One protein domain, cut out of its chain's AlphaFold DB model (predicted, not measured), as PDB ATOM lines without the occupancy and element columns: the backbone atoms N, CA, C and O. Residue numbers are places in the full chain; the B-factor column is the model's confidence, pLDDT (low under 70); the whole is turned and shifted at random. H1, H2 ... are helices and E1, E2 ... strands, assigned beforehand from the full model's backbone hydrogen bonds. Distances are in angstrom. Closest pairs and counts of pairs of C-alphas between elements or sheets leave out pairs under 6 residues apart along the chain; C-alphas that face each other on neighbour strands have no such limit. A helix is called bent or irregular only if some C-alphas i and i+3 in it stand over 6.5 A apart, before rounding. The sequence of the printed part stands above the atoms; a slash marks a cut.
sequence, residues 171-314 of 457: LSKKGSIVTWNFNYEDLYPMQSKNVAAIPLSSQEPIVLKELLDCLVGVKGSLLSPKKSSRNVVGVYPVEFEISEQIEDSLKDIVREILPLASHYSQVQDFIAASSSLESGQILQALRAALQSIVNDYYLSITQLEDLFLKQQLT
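AT A GLANCE: This is residues 171 to 314 of the 457 residues of the protein "Gamma-tubulin complex component" of Culex quinquefasciatus (UniProt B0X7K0). H1 and bent H2 form a layer between the hairpin E1-E2 and long H3. The printed part, mostly helix, has 144 residues, with three named helices and two strands: H1, E1, E2, H2, H3. It is compact, radius of gyration of the C-alphas 16.6 A, and spans 54 by 33 by 25 A.

IN THESE COORDINATES: Find E1 at residues 223 to 225, E2 at 240 to 242. H1, 200 to 215, starts at (172.906, 177.620, 337.211). H2 is bent, though one helix by hydrogen bonds: C-alphas 256 and 259 are 6.9 A apart; H2a is 248 to 256, H2b 259 to 272. H3, 281 to 309, runs 41.6 A to (155.926, 171.155, 340.421).

HOW THE PARTS SIT: Antiparallel E1 and E2 have N 224 and O 241 within hydrogen-bond range, 3.1 A. H1, H2b and H3 form a bundle; hairpin H2b-H3 has closest C-alphas 271 and 287, 5.1 A. H2b and H3 have every O i to N i+4 pair within range, H1 10 of 12, H2a 4 of 5.

THE WHOLE: The printed part has no cut; E1 to E2 is a long link; 36 residues are under pLDDT 70.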
ATOM      1  N   LEU A 171     140.408 166.816 307.488       43.16
ATOM      2  CA  LEU A 171     141.367 166.138 308.376       43.16
ATOM      3  C   LEU A 171     142.609 165.596 307.648       43.16
ATOM      4  O   LEU A 171     143.606 165.299 308.296       43.16
ATOM      5  N   SER A 172     142.563 165.446 306.321       47.19
ATOM      6  CA  SER A 172     143.628 164.781 305.553       47.19
ATOM      7  C   SER A 172     144.605 165.744 304.870       47.19
ATOM      8  O   SER A 172     145.708 165.335 304.523       47.19
ATOM      9  N   LYS A 173     144.223 167.013 304.657       41.19
ATOM     10  CA  LYS A 173     145.020 167.993 303.881       41.19
ATOM     11  C   LYS A 173     145.870 168.949 304.728       41.19
ATOM     12  O   LYS A 173     146.793 169.557 304.197       41.19
ATOM     13  N   LYS A 174     145.600 169.076 306.028       41.53
ATOM     14  CA  LYS A 174     146.483 169.761 306.983       41.53
ATOM     15  C   LYS A 174     146.969 168.731 307.988       41.53
ATOM     16  O   LYS A 174     146.143 167.987 308.512       41.53
ATOM     17  N   GLY A 175     148.277 168.708 308.269       48.50
ATOM     18  CA  GLY A 175     148.772 168.068 309.487       48.50
ATOM     19  C   GLY A 175     147.903 168.585 310.624       48.50
ATOM     20  O   GLY A 175     147.751 169.799 310.769       48.50
ATOM     21  N   SER A 176     147.181 167.683 311.282       46.31
ATOM     22  CA  SER A 176     146.184 168.087 312.258       46.31
ATOM     23  C   SER A 176     146.870 168.999 313.275       46.31
ATOM     24  O   SER A 176     147.849 168.601 313.890       46.31
ATOM     25  N   ILE A 177     146.358 170.217 313.478       47.34
ATOM     26  CA  ILE A 177     146.829 171.136 314.539       47.34
ATOM     27  C   ILE A 177     146.800 170.444 315.924       47.34
ATOM     28  O   ILE A 177     147.415 170.894 316.884       47.34
ATOM     29  N   VAL A 178     146.089 169.320 316.030       51.19
ATOM     30  CA  VAL A 178     145.913 168.510 317.235       51.19
ATOM     31  C   VAL A 178     147.059 167.511 317.459       51.19
ATOM     32  O   VAL A 178     147.148 166.923 318.532       51.19
ATOM     33  N   THR A 179     147.949 167.285 316.489       59.19
ATOM     34  CA  THR A 179     149.038 166.319 316.666       59.19
ATOM     35  C   THR A 179     150.198 167.000 317.368       59.19
ATOM     36  O   THR A 179     150.833 167.888 316.810       59.19
ATOM     37  N   TRP A 180     150.463 166.603 318.609       68.25
ATOM     38  CA  TRP A 180     151.628 167.024 319.387       68.25
ATOM     39  C   TRP A 180     152.925 166.446 318.784       68.25
ATOM     40  O   TRP A 180     153.533 165.543 319.345       68.25
ATOM     41  N   ASN A 181     153.303 166.922 317.594       71.00
ATOM     42  CA  ASN A 181     154.435 166.459 316.780       71.00
ATOM     43  C   ASN A 181     155.310 167.627 316.296       71.00
ATOM     44  O   ASN A 181     155.829 167.627 315.182       71.00
ATOM     45  N   PHE A 182     155.423 168.670 317.121       74.44
ATOM     46  CA  PHE A 182     156.226 169.860 316.848       74.44
ATOM     47  C   PHE A 182     155.805 170.733 315.640       74.44
ATOM     48  O   PHE A 182     156.412 171.778 315.414       74.44
ATOM     49  N   ASN A 183     154.728 170.400 314.915       62.84
ATOM     50  CA  ASN A 183     154.287 171.080 313.683       62.84
ATOM     51  C   ASN A 183     153.493 172.398 313.907       62.84
ATOM     52  O   ASN A 183     152.643 172.792 313.114       62.84
ATOM     53  N   TYR A 184     153.741 173.099 315.017       58.59
ATOM     54  CA  TYR A 184     152.994 174.295 315.452       58.59
ATOM     55  C   TYR A 184     153.527 175.612 314.857       58.59
ATOM     56  O   TYR A 184     153.457 176.671 315.489       58.59
ATOM     57  N   GLU A 185     154.165 175.569 313.689       49.97
ATOM     58  CA  GLU A 185     154.933 176.705 313.166       49.97
ATOM     59  C   GLU A 185     154.106 177.964 312.890       49.97
ATOM     60  O   GLU A 185     154.621 179.061 313.095       49.97
ATOM     61  N   ASP A 186     152.820 177.831 312.575       52.09
ATOM     62  CA  ASP A 186     152.064 178.956 312.016       52.09
ATOM     63  C   ASP A 186     151.310 179.832 313.029       52.09
ATOM     64  O   ASP A 186     150.797 180.882 312.646       52.09
ATOM     65  N   LEU A 187     151.194 179.443 314.306       49.84
ATOM     66  CA  LEU A 187     150.187 180.068 315.184       49.84
ATOM     67  C   LEU A 187     150.736 180.991 316.280       49.84
ATOM     68  O   LEU A 187     150.030 181.921 316.659       49.84
ATOM     69  N   TYR A 188     151.970 180.794 316.769       52.25
ATOM     70  CA  TYR A 188     152.513 181.624 317.858       52.25
ATOM     71  C   TYR A 188     154.042 181.810 317.770       52.25
ATOM     72  O   TYR A 188     154.777 180.810 317.779       52.25
ATOM     73  N   PRO A 189     154.551 183.061 317.731       55.28
ATOM     74  CA  PRO A 189     155.973 183.335 317.910       55.28
ATOM     75  C   PRO A 189     156.380 183.019 319.355       55.28
ATOM     76  O   PRO A 189     155.760 183.491 320.308       55.28
ATOM     77  N   MET A 190     157.415 182.194 319.526       60.81
ATOM     78  CA  MET A 190     157.929 181.863 320.856       60.81
ATOM     79  C   MET A 190     158.702 183.045 321.445       60.81
ATOM     80  O   MET A 190     159.499 183.683 320.759       60.81
ATOM     81  N   GLN A 191     158.489 183.326 322.731       62.00
ATOM     82  CA  GLN A 191     159.279 184.314 323.462       62.00
ATOM     83  C   GLN A 191     160.677 183.751 323.741       62.00
ATOM     84  O   GLN A 191     160.817 182.730 324.412       62.00
ATOM     85  N   SER A 192     161.710 184.427 323.234       64.88
ATOM     86  CA  SER A 192     163.104 184.114 323.552       64.88
ATOM     87  C   SER A 192     163.376 184.425 325.026       64.88
ATOM     88  O   SER A 192     163.273 185.574 325.458       64.88
ATOM     89  N   LYS A 193     163.703 183.395 325.811       69.31
ATOM     90  CA  LYS A 193     164.185 183.546 327.188       69.31
ATOM     91  C   LYS A 193     165.706 183.668 327.138       69.31
ATOM     92  O   LYS A 193     166.350 182.793 326.577       69.31
ATOM     93  N   ASN A 194     166.286 184.723 327.712       75.31
ATOM     94  CA  ASN A 194     167.743 184.848 327.817       75.31
ATOM     95  C   ASN A 194     168.233 184.087 329.056       75.31
ATOM     96  O   ASN A 194     168.283 184.631 330.157       75.31
ATOM     97  N   VAL A 195     168.522 182.800 328.873       77.56
ATOM     98  CA  VAL A 195     168.849 181.888 329.978       77.56
ATOM     99  C   VAL A 195     170.314 182.005 330.412       77.56
ATOM    100  O   VAL A 195     170.625 181.749 331.571       77.56
ATOM    101  N   ALA A 196     171.197 182.491 329.534       73.19
ATOM    102  CA  ALA A 196     172.629 182.637 329.809       73.19
ATOM    103  C   ALA A 196     172.956 183.647 330.929       73.19
ATOM    104  O   ALA A 196     174.028 183.590 331.520       73.19
ATOM    105  N   ALA A 197     172.044 184.580 331.227       76.31
ATOM    106  CA  ALA A 197     172.222 185.586 332.275       76.31
ATOM    107  C   ALA A 197     171.791 185.109 333.680       76.31
ATOM    108  O   ALA A 197     171.867 185.877 334.640       76.31
ATOM    109  N   ILE A 198     171.291 183.875 333.808       82.00
ATOM    110  CA  ILE A 198     170.674 183.345 335.029       82.00
ATOM    111  C   ILE A 198     171.656 182.386 335.734       82.00
ATOM    112  O   ILE A 198     172.326 181.609 335.060       82.00
ATOM    113  N   PRO A 199     171.749 182.385 337.082       80.75
ATOM    114  CA  PRO A 199     172.566 181.416 337.814       80.75
ATOM    115  C   PRO A 199     172.153 179.964 337.535       80.75
ATOM    116  O   PRO A 199     170.960 179.675 337.416       80.75
ATOM    117  N   LEU A 200     173.116 179.036 337.551       75.25
ATOM    118  CA  LEU A 200     172.906 177.620 337.211       75.25
ATOM    119  C   LEU A 200     171.723 176.975 337.956       75.25
ATOM    120  O   LEU A 200     170.885 176.301 337.360       75.25
ATOM    121  N   SER A 201     171.596 177.248 339.256       79.56
ATOM    122  CA  SER A 201     170.518 176.715 340.105       79.56
ATOM    123  C   SER A 201     169.118 177.166 339.671       79.56
ATOM    124  O   SER A 201     168.130 176.508 339.976       79.56
ATOM    125  N   SER A 202     169.022 178.305 338.986       83.69
ATOM    126  CA  SER A 202     167.776 178.838 338.424       83.69
ATOM    127  C   SER A 202     167.614 178.504 336.937       83.69
ATOM    128  O   SER A 202     166.504 178.565 336.419       83.69
ATOM    129  N   GLN A 203     168.693 178.104 336.263       86.44
ATOM    130  CA  GLN A 203     168.687 177.618 334.885       86.44
ATOM    131  C   GLN A 203     168.160 176.180 334.782       86.44
ATOM    132  O   GLN A 203     167.351 175.898 333.896       86.44
ATOM    133  N   GLU A 204     168.559 175.295 335.704       88.50
ATOM    134  CA  GLU A 204     168.136 173.885 335.730       88.50
ATOM    135  C   GLU A 204     166.609 173.699 335.590       88.50
ATOM    136  O   GLU A 204     166.185 173.024 334.649       88.50
ATOM    137  N   PRO A 205     165.748 174.319 336.427       90.44
ATOM    138  CA  PRO A 205     164.303 174.113 336.338       90.44
ATOM    139  C   PRO A 205     163.679 174.669 335.049       90.44
ATOM    140  O   PRO A 205     162.663 174.146 334.591       90.44
ATOM    141  N   ILE A 206     164.273 175.704 334.443       89.62
ATOM    142  CA  ILE A 206     163.785 176.287 333.183       89.62
ATOM    143  C   ILE A 206     164.005 175.296 332.039       89.62
ATOM    144  O   ILE A 206     163.073 175.008 331.287       89.62
ATOM    145  N   VAL A 207     165.223 174.757 331.934       90.75
ATOM    146  CA  VAL A 207     165.569 173.767 330.906       90.75
ATOM    147  C   VAL A 207     164.795 172.470 331.143       90.75
ATOM    148  O   VAL A 207     164.316 171.864 330.190       90.75
ATOM    149  N   LEU A 208     164.611 172.065 332.402       92.56
ATOM    150  CA  LEU A 208     163.890 170.842 332.742       92.56
ATOM    151  C   LEU A 208     162.407 170.919 332.357       92.56
ATOM    152  O   LEU A 208     161.881 169.957 331.799       92.56
ATOM    153  N   LYS A 209     161.741 172.061 332.590       91.75
ATOM    154  CA  LYS A 209     160.358 172.256 332.129       91.75
ATOM    155  C   LYS A 209     160.264 172.155 330.611       91.75
ATOM    156  O   LYS A 209     159.394 171.459 330.100       91.75
ATOM    157  N   GLU A 210     161.179 172.810 329.904       91.06
ATOM    158  CA  GLU A 210     161.164 172.792 328.446       91.06
ATOM    159  C   GLU A 210     161.498 171.407 327.867       91.06
ATOM    160  O   GLU A 210     160.952 171.014 326.841       91.06
ATOM    161  N   LEU A 211     162.335 170.625 328.551       93.12
ATOM    162  CA  LEU A 211     162.595 169.234 328.193       93.12
ATOM    163  C   LEU A 211     161.357 168.349 328.394       93.12
ATOM    164  O   LEU A 211     161.070 167.521 327.535       93.12
ATOM    165  N   LEU A 212     160.607 168.527 329.488       92.75
ATOM    166  CA  LEU A 212     159.337 167.820 329.706       92.75
ATOM    167  C   LEU A 212     158.306 168.171 328.624       92.75
ATOM    168  O   LEU A 212     157.667 167.274 328.081       92.75
ATOM    169  N   ASP A 213     158.209 169.449 328.256       89.81
ATOM    170  CA  ASP A 213     157.371 169.916 327.145       89.81
ATOM    171  C   ASP A 213     157.797 169.270 325.812       89.81
ATOM    172  O   ASP A 213     156.962 168.770 325.052       89.81
ATOM    173  N   CYS A 214     159.106 169.196 325.558       91.19
ATOM    174  CA  CYS A 214     159.672 168.551 324.376       91.19
ATOM    175  C   CYS A 214     159.336 167.050 324.309       91.19
ATOM    176  O   CYS A 214     158.963 166.552 323.250       91.19
ATOM    177  N   LEU A 215     159.380 166.335 325.438       91.56
ATOM    178  CA  LEU A 215     159.014 164.914 325.521       91.56
ATOM    179  C   LEU A 215     157.542 164.644 325.157       91.56
ATOM    180  O   LEU A 215     157.215 163.548 324.719       91.56
ATOM    181  N   VAL A 216     156.660 165.640 325.276       89.62
ATOM    182  CA  VAL A 216     155.246 165.549 324.865       89.62
ATOM    183  C   VAL A 216     155.036 166.012 323.414       89.62
ATOM    184  O   VAL A 216     153.950 165.857 322.864       89.62
ATOM    185  N   GLY A 217     156.064 166.537 322.741       85.62
ATOM    186  CA  GLY A 217     155.962 167.032 321.363       85.62
ATOM    187  C   GLY A 217     155.667 168.528 321.245       85.62
ATOM    188  O   GLY A 217     155.234 168.995 320.185       85.62
ATOM    189  N   VAL A 218     155.868 169.286 322.327       85.06
ATOM    190  CA  VAL A 218     155.743 170.747 322.340       85.06
ATOM    191  C   VAL A 218     157.085 171.365 321.962       85.06
ATOM    192  O   VAL A 218     158.122 171.034 322.530       85.06
ATOM    193  N   LYS A 219     157.075 172.290 320.996       78.25
ATOM    194  CA  LYS A 219     158.287 173.015 320.596       78.25
ATOM    195  C   LYS A 219     158.752 173.962 321.709       78.25
ATOM    196  O   LYS A 219     157.928 174.622 322.342       78.25
ATOM    197  N   GLY A 220     160.066 174.035 321.897       80.38
ATOM    198  CA  GLY A 220     160.752 174.893 322.856       80.38
ATOM    199  C   GLY A 220     161.516 176.053 322.200       80.38
ATOM    200  O   GLY A 220     161.724 176.074 320.988       80.38
ATOM    201  N   SER A 221     161.937 177.029 323.013       82.31
ATOM    202  CA  SER A 221     162.823 178.135 322.600       82.31
ATOM    203  C   SER A 221     164.317 177.806 322.743       82.31
ATOM    204  O   SER A 221     165.149 178.324 322.006       82.31
ATOM    205  N   LEU A 222     164.642 176.954 323.709       82.62
ATOM    206  CA  LEU A 222     165.946 176.385 324.022       82.62
ATOM    207  C   LEU A 222     166.160 175.047 323.307       82.62
ATOM    208  O   LEU A 222     167.290 174.739 322.935       82.62
ATOM    209  N   LEU A 223     165.089 174.263 323.147       86.88
ATOM    210  CA  LEU A 223     165.069 172.961 322.484       86.88
ATOM    211  C   LEU A 223     164.139 173.032 321.271       86.88
ATOM    212  O   LEU A 223     162.920 172.884 321.390       86.88
ATOM    213  N   SER A 224     164.714 173.273 320.096       83.88
ATOM    214  CA  SER A 224     163.950 173.408 318.855       83.88
ATOM    215  C   SER A 224     164.213 172.234 317.914       83.88
ATOM    216  O   SER A 224     165.370 171.856 317.725       83.88
ATOM    217  N   PRO A 225     163.184 171.653 317.278       83.44
ATOM    218  CA  PRO A 225     163.396 170.688 316.205       83.44
ATOM    219  C   PRO A 225     164.066 171.383 315.011       83.44
ATOM    220  O   PRO A 225     163.683 172.492 314.627       83.44
ATOM    221  N   LYS A 226     165.057 170.737 314.397       80.62
ATOM    222  CA  LYS A 226     165.691 171.246 313.180       80.62
ATOM    223  C   LYS A 226     164.687 171.233 312.038       80.62
ATOM    224  O   LYS A 226     164.090 170.197 311.735       80.62
ATOM    225  N   LYS A 227     164.561 172.358 311.331       65.62
ATOM    226  CA  LYS A 227     163.796 172.424 310.079       65.62
ATOM    227  C   LYS A 227     164.572 171.708 308.977       65.62
ATOM    228  O   LYS A 227     165.327 172.323 308.229       65.62
ATOM    229  N   SER A 228     164.430 170.391 308.888       55.72
ATOM    230  CA  SER A 228     165.079 169.635 307.819       55.72
ATOM    231  C   SER A 228     164.277 169.769 306.523       55.72
ATOM    232  O   SER A 228     163.137 169.318 306.429       55.72
ATOM    233  N   SER A 229     164.887 170.367 305.497       47.72
ATOM    234  CA  SER A 229     164.287 170.601 304.171       47.72
ATOM    235  C   SER A 229     163.988 169.323 303.370       47.72
ATOM    236  O   SER A 229     163.417 169.401 302.284       47.72
ATOM    237  N   ARG A 230     164.376 168.144 303.881       45.91
ATOM    238  CA  ARG A 230     164.262 166.839 303.206       45.91
ATOM    239  C   ARG A 230     163.211 165.898 303.805       45.91
ATOM    240  O   ARG A 230     163.031 164.798 303.289       45.91
ATOM    241  N   ASN A 231     162.522 166.291 304.873       48.31
ATOM    242  CA  ASN A 231     161.678 165.356 305.611       48.31
ATOM    243  C   ASN A 231     160.274 165.255 305.005       48.31
ATOM    244  O   ASN A 231     159.410 166.095 305.243       48.31
ATOM    245  N   VAL A 232     160.014 164.159 304.291       53.81
ATOM    246  CA  VAL A 232     158.650 163.625 304.211       53.81
ATOM    247  C   VAL A 232     158.218 163.331 305.654       53.81
ATOM    248  O   VAL A 232     158.834 162.499 306.322       53.81
ATOM    249  N   VAL A 233     157.217 164.068 306.147       54.28
ATOM    250  CA  VAL A 233     156.766 164.079 307.553       54.28
ATOM    251  C   VAL A 233     156.704 162.663 308.140       54.28
ATOM    252  O   VAL A 233     155.982 161.809 307.625       54.28
ATOM    253  N   GLY A 234     157.480 162.417 309.200       54.41
ATOM    254  CA  GLY A 234     157.529 161.188 310.003       54.41
ATOM    255  C   GLY A 234     158.222 159.954 309.390       54.41
ATOM    256  O   GLY A 234     158.079 158.855 309.923       54.41
ATOM    257  N   VAL A 235     158.938 160.086 308.266       60.44
ATOM    258  CA  VAL A 235     159.799 158.998 307.737       60.44
ATOM    259  C   VAL A 235     161.180 158.998 308.396       60.44
ATOM    260  O   VAL A 235     161.801 157.947 308.539       60.44
ATOM    261  N   TYR A 236     161.650 160.170 308.815       67.06
ATOM    262  CA  TYR A 236     162.965 160.362 309.417       67.06
ATOM    263  C   TYR A 236     162.833 160.842 310.862       67.06
ATOM    264  O   TYR A 236     161.861 161.538 311.174       67.06
ATOM    265  N   PRO A 237     163.787 160.480 311.737       76.50
ATOM    266  CA  PRO A 237     163.808 160.971 313.106       76.50
ATOM    267  C   PRO A 237     163.928 162.497 313.120       76.50
ATOM    268  O   PRO A 237     164.610 163.102 312.288       76.50
ATOM    269  N   VAL A 238     163.250 163.123 314.078       80.75
ATOM    270  CA  VAL A 238     163.378 164.557 314.335       80.75
ATOM    271  C   VAL A 238     164.738 164.798 314.982       80.75
ATOM    272  O   VAL A 238     165.039 164.239 316.038       80.75
ATOM    273  N   GLU A 239     165.565 165.621 314.344       84.81
ATOM    274  CA  GLU A 239     166.785 166.137 314.958       84.81
ATOM    275  C   GLU A 239     166.468 167.391 315.769       84.81
ATOM    276  O   GLU A 239     165.622 168.192 315.375       84.81
ATOM    277  N   PHE A 240     167.190 167.598 316.867       86.31
ATOM    278  CA  PHE A 240     167.013 168.758 317.736       86.31
ATOM    279  C   PHE A 240     168.249 169.660 317.712       86.31
ATOM    280  O   PHE A 240     169.391 169.196 317.719       86.31
ATOM    281  N   GLU A 241     168.005 170.964 317.687       86.25
ATOM    282  CA  GLU A 241     168.969 172.023 317.960       86.25
ATOM    283  C   GLU A 241     168.851 172.432 319.430       86.25
ATOM    284  O   GLU A 241     167.762 172.706 319.936       86.25
ATOM    285  N   ILE A 242     169.995 172.447 320.116       88.31
ATOM    286  CA  ILE A 242     170.103 172.850 321.517       88.31
ATOM    287  C   ILE A 242     170.714 174.246 321.546       88.31
ATOM    288  O   ILE A 242     171.800 174.454 321.005       88.31
ATOM    289  N   SER A 243     170.037 175.188 322.199       85.12
ATOM    290  CA  SER A 243     170.510 176.564 322.343       85.12
ATOM    291  C   SER A 243     171.882 176.637 323.025       85.12
ATOM    292  O   SER A 243     172.144 175.971 324.034       85.12
ATOM    293  N   GLU A 244     172.752 177.507 322.511       84.06
ATOM    294  CA  GLU A 244     174.080 177.771 323.082       84.06
ATOM    295  C   GLU A 244     174.012 178.356 324.499       84.06
ATOM    296  O   GLU A 244     174.973 178.235 325.252       84.06
ATOM    297  N   GLN A 245     172.861 178.918 324.885       82.56
ATOM    298  CA  GLN A 245     172.628 179.530 326.197       82.56
ATOM    299  C   GLN A 245     172.597 178.527 327.360       82.56
ATOM    300  O   GLN A 245     172.578 178.938 328.520       82.56
ATOM    301  N   ILE A 246     172.532 177.225 327.071       84.31
ATOM    302  CA  ILE A 246     172.538 176.169 328.088       84.31
ATOM    303  C   ILE A 246     173.982 175.885 328.530       84.31
ATOM    304  O   ILE A 246     174.879 175.832 327.691       84.31
ATOM    305  N   GLU A 247     174.225 175.687 329.826       84.31
ATOM    306  CA  GLU A 247     175.542 175.245 330.309       84.31
ATOM    307  C   GLU A 247     175.876 173.837 329.778       84.31
ATOM    308  O   GLU A 247     175.003 172.969 329.695       84.31
ATOM    309  N   ASP A 248     177.138 173.586 329.424       85.38
ATOM    310  CA  ASP A 248     177.551 172.342 328.760       85.38
ATOM    311  C   ASP A 248     177.269 171.077 329.588       85.38
ATOM    312  O   ASP A 248     176.885 170.057 329.018       85.38
ATOM    313  N   SER A 249     177.337 171.169 330.921       85.25
ATOM    314  CA  SER A 249     177.008 170.066 331.838       85.25
ATOM    315  C   SER A 249     175.558 169.573 331.670       85.25
ATOM    316  O   SER A 249     175.289 168.371 331.649       85.25
ATOM    317  N   LEU A 250     174.616 170.506 331.488       86.50
ATOM    318  CA  LEU A 250     173.198 170.223 331.274       86.50
ATOM    319  C   LEU A 250     172.944 169.747 329.842       86.50
ATOM    320  O   LEU A 250     172.084 168.889 329.624       86.50
ATOM    321  N   LYS A 251     173.697 170.273 328.864       90.00
ATOM    322  CA  LYS A 251     173.565 169.865 327.458       90.00
ATOM    323  C   LYS A 251     173.819 168.373 327.274       90.00
ATOM    324  O   LYS A 251     173.123 167.760 326.472       90.00
ATOM    325  N   ASP A 252     174.763 167.782 327.999       90.31
ATOM    326  CA  ASP A 252     175.078 166.357 327.851       90.31
ATOM    327  C   ASP A 252     173.919 165.455 328.287       90.31
ATOM    328  O   ASP A 252     173.536 164.548 327.547       90.31
ATOM    329  N   ILE A 253     173.270 165.763 329.417       90.06
ATOM    330  CA  ILE A 253     172.090 165.007 329.872       90.06
ATOM    331  C   ILE A 253     170.902 165.235 328.932       90.06
ATOM    332  O   ILE A 253     170.167 164.304 328.609       90.06
ATOM    333  N   VAL A 254     170.711 166.467 328.453       92.50
ATOM    334  CA  VAL A 254     169.672 166.777 327.463       92.50
ATOM    335  C   VAL A 254     169.893 165.971 326.178       92.50
ATOM    336  O   VAL A 254     168.946 165.369 325.678       92.50
ATOM    337  N   ARG A 255     171.130 165.882 325.671       92.31
ATOM    338  CA  ARG A 255     171.478 165.066 324.491       92.31
ATOM    339  C   ARG A 255     171.198 163.582 324.697       92.31
ATOM    340  O   ARG A 255     170.795 162.927 323.743       92.31
ATOM    341  N   GLU A 256     171.376 163.065 325.911       93.06
ATOM    342  CA  GLU A 256     171.024 161.679 326.246       93.06
ATOM    343  C   GLU A 256     169.501 161.454 326.204       93.06
ATOM    344  O   GLU A 256     169.049 160.386 325.799       93.06
ATOM    345  N   ILE A 257     168.692 162.461 326.566       94.00
ATOM    346  CA  ILE A 257     167.226 162.337 326.649       94.00
ATOM    347  C   ILE A 257     166.510 162.616 325.321       94.00
ATOM    348  O   ILE A 257     165.504 161.974 325.023       94.00
ATOM    349  N   LEU A 258     167.017 163.537 324.501       92.31
ATOM    350  CA  LEU A 258     166.365 163.975 323.259       92.31
ATOM    351  C   LEU A 258     166.004 162.865 322.250       92.31
ATOM    352  O   LEU A 258     164.949 162.994 321.621       92.31
ATOM    353  N   PRO A 259     166.773 161.768 322.085       93.19
ATOM    354  CA  PRO A 259     166.367 160.660 321.221       93.19
ATOM    355  C   PRO A 259     164.977 160.109 321.558       93.19
ATOM    356  O   PRO A 259     164.221 159.759 320.656       93.19
ATOM    357  N   LEU A 260     164.580 160.122 322.837       93.94
ATOM    358  CA  LEU A 260     163.246 159.688 323.249       93.94
ATOM    359  C   LEU A 260     162.136 160.564 322.654       93.94
ATOM    360  O   LEU A 260     161.129 160.031 322.190       93.94
ATOM    361  N   ALA A 261     162.325 161.887 322.625       92.12
ATOM    362  CA  ALA A 261     161.373 162.812 322.006       92.12
ATOM    363  C   ALA A 261     161.266 162.577 320.489       92.12
ATOM    364  O   ALA A 261     160.180 162.664 319.915       92.12
ATOM    365  N   SER A 262     162.384 162.217 319.848       91.00
ATOM    366  CA  SER A 262     162.424 161.861 318.426       91.00
ATOM    367  C   SER A 262     161.616 160.592 318.136       91.00
ATOM    368  O   SER A 262     160.732 160.605 317.278       91.00
ATOM    369  N   HIS A 263     161.851 159.524 318.908       92.75
ATOM    370  CA  HIS A 263     161.120 158.260 318.785       92.75
ATOM    371  C   HIS A 263     159.620 158.441 319.035       92.75
ATOM    372  O   HIS A 263     158.795 157.968 318.253       92.75
ATOM    373  N   TYR A 264     159.257 159.188 320.082       92.00
ATOM    374  CA  TYR A 264     157.865 159.532 320.365       92.00
ATOM    375  C   TYR A 264     157.211 160.267 319.182       92.00
ATOM    376  O   TYR A 264     156.118 159.885 318.764       92.00
ATOM    377  N   SER A 265     157.891 161.252 318.579       89.50
ATOM    378  CA  SER A 265     157.366 161.975 317.411       89.50
ATOM    379  C   SER A 265     157.076 161.044 316.235       89.50
ATOM    380  O   SER A 265     156.036 161.177 315.598       89.50
ATOM    381  N   GLN A 266     157.961 160.081 315.954       88.19
ATOM    382  CA  GLN A 266     157.772 159.122 314.859       88.19
ATOM    383  C   GLN A 266     156.542 158.233 315.080       88.19
ATOM    384  O   GLN A 266     155.765 157.995 314.151       88.19
ATOM    385  N   VAL A 267     156.346 157.760 316.314       91.69
ATOM    386  CA  VAL A 267     155.169 156.965 316.688       91.69
ATOM    387  C   VAL A 267     153.900 157.819 316.601       91.69
ATOM    388  O   VAL A 267     152.918 157.391 315.991       91.69
ATOM    389  N   GLN A 268     153.930 159.043 317.131       89.19
ATOM    390  CA  GLN A 268     152.793 159.964 317.110       89.19
ATOM    391  C   GLN A 268     152.389 160.351 315.682       89.19
ATOM    392  O   GLN A 268     151.200 160.361 315.357       89.19
ATOM    393  N   ASP A 269     153.360 160.591 314.801       85.75
ATOM    394  CA  ASP A 269     153.127 160.868 313.382       85.75
ATOM    395  C   ASP A 269     152.435 159.704 312.673       85.75
ATOM    396  O   ASP A 269     151.559 159.907 311.833       85.75
ATOM    397  N   PHE A 270     152.801 158.467 313.002       87.38
ATOM    398  CA  PHE A 270     152.175 157.290 312.411       87.38
ATOM    399  C   PHE A 270     150.744 157.067 312.892       87.38
ATOM    400  O   PHE A 270     149.881 156.694 312.089       87.38
ATOM    401  N   ILE A 271     150.480 157.322 314.174       88.12
ATOM    402  CA  ILE A 271     149.122 157.296 314.724       88.12
ATOM    403  C   ILE A 271     148.267 158.377 314.048       88.12
ATOM    404  O   ILE A 271     147.149 158.106 313.609       88.12
ATOM    405  N   ALA A 272     148.825 159.577 313.893       81.88
ATOM    406  CA  ALA A 272     148.180 160.708 313.243       81.88
ATOM    407  C   ALA A 272     147.909 160.488 311.750       81.88
ATOM    408  O   ALA A 272     146.894 160.968 311.239       81.88
ATOM    409  N   ALA A 273     148.794 159.765 311.053       75.81
ATOM    410  CA  ALA A 273     148.691 159.430 309.636       75.81
ATOM    411  C   ALA A 273     147.520 158.466 309.381       75.81
ATOM    412  O   ALA A 273     147.692 157.271 309.139       75.81
ATOM    413  N   SER A 274     146.309 159.011 309.450       61.91
ATOM    414  CA  SER A 274     145.025 158.334 309.325       61.91
ATOM    415  C   SER A 274     144.232 158.949 308.170       61.91
ATOM    416  O   SER A 274     143.125 159.455 308.327       61.91
ATOM    417  N   SER A 275     144.791 158.907 306.956       59.72
ATOM    418  CA  SER A 275     143.956 159.050 305.763       59.72
ATOM    419  C   SER A 275     143.045 157.819 305.696       59.72
ATOM    420  O   SER A 275     143.474 156.689 305.438       59.72
ATOM    421  N   SER A 276     141.772 158.027 306.024       56.19
ATOM    422  CA  SER A 276     140.753 156.987 306.226       56.19
ATOM    423  C   SER A 276     140.501 156.113 304.994       56.19
ATOM    424  O   SER A 276     139.974 155.005 305.129       56.19
ATOM    425  N   LEU A 277     140.900 156.591 303.812       52.53
ATOM    426  CA  LEU A 277     140.699 155.921 302.531       52.53
ATOM    427  C   LEU A 277     141.823 154.932 302.174       52.53
ATOM    428  O   LEU A 277     141.570 153.960 301.471       52.53
ATOM    429  N   GLU A 278     143.043 155.131 302.688       58.50
ATOM    430  CA  GLU A 278     144.215 154.313 302.322       58.50
ATOM    431  C   GLU A 278     144.689 153.370 303.438       58.50
ATOM    432  O   GLU A 278     145.463 152.444 303.187       58.50
ATOM    433  N   SER A 279     144.236 153.588 304.674       70.25
ATOM    434  CA  SER A 279     144.667 152.818 305.845       70.25
ATOM    435  C   SER A 279     143.747 151.621 306.095       70.25
ATOM    436  O   SER A 279     142.595 151.792 306.479       70.25
ATOM    437  N   GLY A 280     144.245 150.406 305.859       86.88
ATOM    438  CA  GLY A 280     143.521 149.155 306.114       86.88
ATOM    439  C   GLY A 280     143.155 148.922 307.590       86.88
ATOM    440  O   GLY A 280     143.722 149.556 308.482       86.88
ATOM    441  N   GLN A 281     142.209 148.014 307.844       89.94
ATOM    442  CA  GLN A 281     141.683 147.676 309.174       89.94
ATOM    443  C   GLN A 281     142.790 147.204 310.125       89.94
ATOM    444  O   GLN A 281     142.808 147.595 311.290       89.94
ATOM    445  N   ILE A 282     143.764 146.438 309.625       93.25
ATOM    446  CA  ILE A 282     144.909 145.958 310.423       93.25
ATOM    447  C   ILE A 282     145.768 147.129 310.905       93.25
ATOM    448  O   ILE A 282     146.129 147.214 312.078       93.25
ATOM    449  N   LEU A 283     146.072 148.076 310.013       92.06
ATOM    450  CA  LEU A 283     146.837 149.268 310.374       92.06
ATOM    451  C   LEU A 283     146.045 150.195 311.308       92.06
ATOM    452  O   LEU A 283     146.647 150.919 312.096       92.06
ATOM    453  N   GLN A 284     144.714 150.219 311.218       91.25
ATOM    454  CA  GLN A 284     143.872 150.962 312.160       91.25
ATOM    455  C   GLN A 284     143.918 150.339 313.559       91.25
ATOM    456  O   GLN A 284     144.156 151.057 314.529       91.25
ATOM    457  N   ALA A 285     143.780 149.015 313.656       93.69
ATOM    458  CA  ALA A 285     143.912 148.287 314.915       93.69
ATOM    459  C   ALA A 285     145.308 148.474 315.540       93.69
ATOM    460  O   ALA A 285     145.423 148.767 316.729       93.69
ATOM    461  N   LEU A 286     146.369 148.427 314.724       94.38
ATOM    462  CA  LEU A 286     147.735 148.696 315.177       94.38
ATOM    463  C   LEU A 286     147.898 150.118 315.736       94.38
ATOM    464  O   LEU A 286     148.485 150.298 316.800       94.38
ATOM    465  N   ARG A 287     147.369 151.139 315.048       91.94
ATOM    466  CA  ARG A 287     147.404 152.527 315.542       91.94
ATOM    467  C   ARG A 287     146.652 152.689 316.857       91.94
ATOM    468  O   ARG A 287     147.127 153.408 317.725       91.94
ATOM    469  N   ALA A 288     145.510 152.021 317.016       92.69
ATOM    470  CA  ALA A 288     144.758 152.046 318.266       92.69
ATOM    471  C   ALA A 288     145.566 151.441 319.428       92.69
ATOM    472  O   ALA A 288     145.616 152.024 320.511       92.69
ATOM    473  N   ALA A 289     146.262 150.324 319.190       95.12
ATOM    474  CA  ALA A 289     147.150 149.718 320.180       95.12
ATOM    475  C   ALA A 289     148.332 150.640 320.537       95.12
ATOM    476  O   ALA A 289     148.608 150.870 321.713       95.12
ATOM    477  N   LEU A 290     148.978 151.245 319.532       94.44
ATOM    478  CA  LEU A 290     150.043 152.233 319.742       94.44
ATOM    479  C   LEU A 290     149.549 153.452 320.529       94.44
ATOM    480  O   LEU A 290     150.234 153.898 321.445       94.44
ATOM    481  N   GLN A 291     148.350 153.960 320.233       93.38
ATOM    482  CA  GLN A 291     147.745 155.068 320.976       93.38
ATOM    483  C   GLN A 291     147.554 154.720 322.456       93.38
ATOM    484  O   GLN A 291     147.787 155.573 323.308       93.38
ATOM    485  N   SER A 292     147.168 153.480 322.779       93.12
ATOM    486  CA  SER A 292     147.076 153.033 324.175       93.12
ATOM    487  C   SER A 292     148.430 153.119 324.882       93.12
ATOM    488  O   SER A 292     148.510 153.669 325.975       93.12
ATOM    489  N   ILE A 293     149.504 152.651 324.239       92.19
ATOM    490  CA  ILE A 293     150.862 152.696 324.804       92.19
ATOM    491  C   ILE A 293     151.351 154.144 324.956       92.19
ATOM    492  O   ILE A 293     151.943 154.508 325.971       92.19
ATOM    493  N   VAL A 294     151.080 155.000 323.969       92.12
ATOM    494  CA  VAL A 294     151.431 156.427 324.025       92.12
ATOM    495  C   VAL A 294     150.655 157.152 325.134       92.12
ATOM    496  O   VAL A 294     151.202 158.037 325.787       92.12
ATOM    497  N   ASN A 295     149.419 156.748 325.434       91.56
ATOM    498  CA  ASN A 295     148.681 157.296 326.575       91.56
ATOM    499  C   ASN A 295     149.349 156.953 327.917       91.56
ATOM    500  O   ASN A 295     149.449 157.821 328.787       91.56
ATOM    501  N   ASP A 296     149.866 155.733 328.070       90.69
ATOM    502  CA  ASP A 296     150.638 155.339 329.256       90.69
ATOM    503  C   ASP A 296     151.970 156.109 329.343       90.69
ATOM    504  O   ASP A 296     152.404 156.524 330.425       90.69
ATOM    505  N   TYR A 297     152.603 156.382 328.198       93.06
ATOM    506  CA  TYR A 297     153.757 157.275 328.128       93.06
ATOM    507  C   TYR A 297     153.415 158.685 328.631       93.06
ATOM    508  O   TYR A 297     154.100 159.188 329.522       93.06
ATOM    509  N   TYR A 298     152.331 159.302 328.148       91.31
ATOM    510  CA  TYR A 298     151.909 160.618 328.638       91.31
ATOM    511  C   TYR A 298     151.628 160.610 330.135       91.31
ATOM    512  O   TYR A 298     152.043 161.531 330.836       91.31
ATOM    513  N   LEU A 299     150.986 159.560 330.654       90.06
ATOM    514  CA  LEU A 299     150.774 159.425 332.091       90.06
ATOM    515  C   LEU A 299     152.113 159.421 332.848       90.06
ATOM    516  O   LEU A 299     152.257 160.127 333.844       90.06
ATOM    517  N   SER A 300     153.122 158.711 332.336       90.75
ATOM    518  CA  SER A 300     154.484 158.724 332.892       90.75
ATOM    519  C   SER A 300     155.077 160.137 332.930       90.75
ATOM    520  O   SER A 300     155.644 160.545 333.943       90.75
ATOM    521  N   ILE A 301     154.933 160.903 331.843       92.81
ATOM    522  CA  ILE A 301     155.448 162.276 331.768       92.81
ATOM    523  C   ILE A 301     154.685 163.207 332.716       92.81
ATOM    524  O   ILE A 301     155.317 163.952 333.457       92.81
ATOM    525  N   THR A 302     153.355 163.112 332.798       91.44
ATOM    526  CA  THR A 302     152.561 163.927 333.741       91.44
ATOM    527  C   THR A 302     152.919 163.658 335.207       91.44
ATOM    528  O   THR A 302     152.941 164.579 336.022       91.44
ATOM    529  N   GLN A 303     153.275 162.420 335.563       92.50
ATOM    530  CA  GLN A 303     153.787 162.101 336.901       92.50
ATOM    531  C   GLN A 303     155.146 162.764 337.168       92.50
ATOM    532  O   GLN A 303     155.408 163.224 338.280       92.50
ATOM    533  N   LEU A 304     156.012 162.841 336.155       93.38
ATOM    534  CA  LEU A 304     157.279 163.566 336.247       93.38
ATOM    535  C   LEU A 304     157.048 165.081 336.346       93.38
ATOM    536  O   LEU A 304     157.719 165.744 337.136       93.38
ATOM    537  N   GLU A 305     156.064 165.626 335.630       93.50
ATOM    538  CA  GLU A 305     155.658 167.028 335.775       93.50
ATOM    539  C   GLU A 305     155.156 167.344 337.192       93.50
ATOM    540  O   GLU A 305     155.526 168.371 337.756       93.50
ATOM    541  N   ASP A 306     154.391 166.457 337.828       93.31
ATOM    542  CA  ASP A 306     153.983 166.632 339.230       93.31
ATOM    543  C   ASP A 306     155.193 166.667 340.188       93.31
ATOM    544  O   ASP A 306     155.263 167.508 341.091       93.31
ATOM    545  N   LEU A 307     156.208 165.824 339.961       93.75
ATOM    546  CA  LEU A 307     157.468 165.881 340.719       93.75
ATOM    547  C   LEU A 307     158.247 167.179 340.469       93.75
ATOM    548  O   LEU A 307     158.896 167.692 341.390       93.75
ATOM    549  N   PHE A 308     158.186 167.710 339.248       93.44
ATOM    550  CA  PHE A 308     158.755 169.011 338.911       93.44
ATOM    551  C   PHE A 308     158.054 170.142 339.669       93.44
ATOM    552  O   PHE A 308     158.726 170.949 340.311       93.44
ATOM    553  N   LEU A 309     156.716 170.157 339.689       93.50
ATOM    554  CA  LEU A 309     155.926 171.155 340.421       93.50
ATOM    555  C   LEU A 309     156.209 171.128 341.930       93.50
ATOM    556  O   LEU A 309     156.232 172.172 342.581       93.50
ATOM    557  N   LYS A 310     156.496 169.946 342.482       93.75
ATOM    558  CA  LYS A 310     156.914 169.762 343.883       93.75
ATOM    559  C   LYS A 310     158.374 170.144 344.156       93.75
ATOM    560  O   LYS A 310     158.817 169.992 345.292       93.75
ATOM    561  N   GLN A 311     159.123 170.609 343.149       92.06
ATOM    562  CA  GLN A 311     160.558 170.929 343.217       92.06
ATOM    563  C   GLN A 311     161.429 169.735 343.649       92.06
ATOM    564  O   GLN A 311     162.453 169.888 344.313       92.06
ATOM    565  N   GLN A 312     161.013 168.516 343.300       92.19
ATOM    566  CA  GLN A 312     161.712 167.279 343.672       92.19
ATOM    567  C   GLN A 312     162.391 166.588 342.488       92.19
ATOM    568  O   GLN A 312     163.117 165.607 342.700       92.19
ATOM    569  N   LEU A 313     162.179 167.086 341.270       92.06
ATOM    570  CA  LEU A 313     162.767 166.553 340.049       92.06
ATOM    571  C   LEU A 313     164.080 167.271 339.710       92.06
ATOM    572  O   LEU A 313     164.152 168.493 339.746       92.06
ATOM    573  N   THR A 314     165.097 166.487 339.367       92.00
ATOM    574  CA  THR A 314     166.392 166.945 338.840       92.00
ATOM    575  C   THR A 314     166.673 166.213 337.531       92.00
ATOM    576  O   THR A 314     166.053 165.173 337.274       92.00
TER     577      THR A 314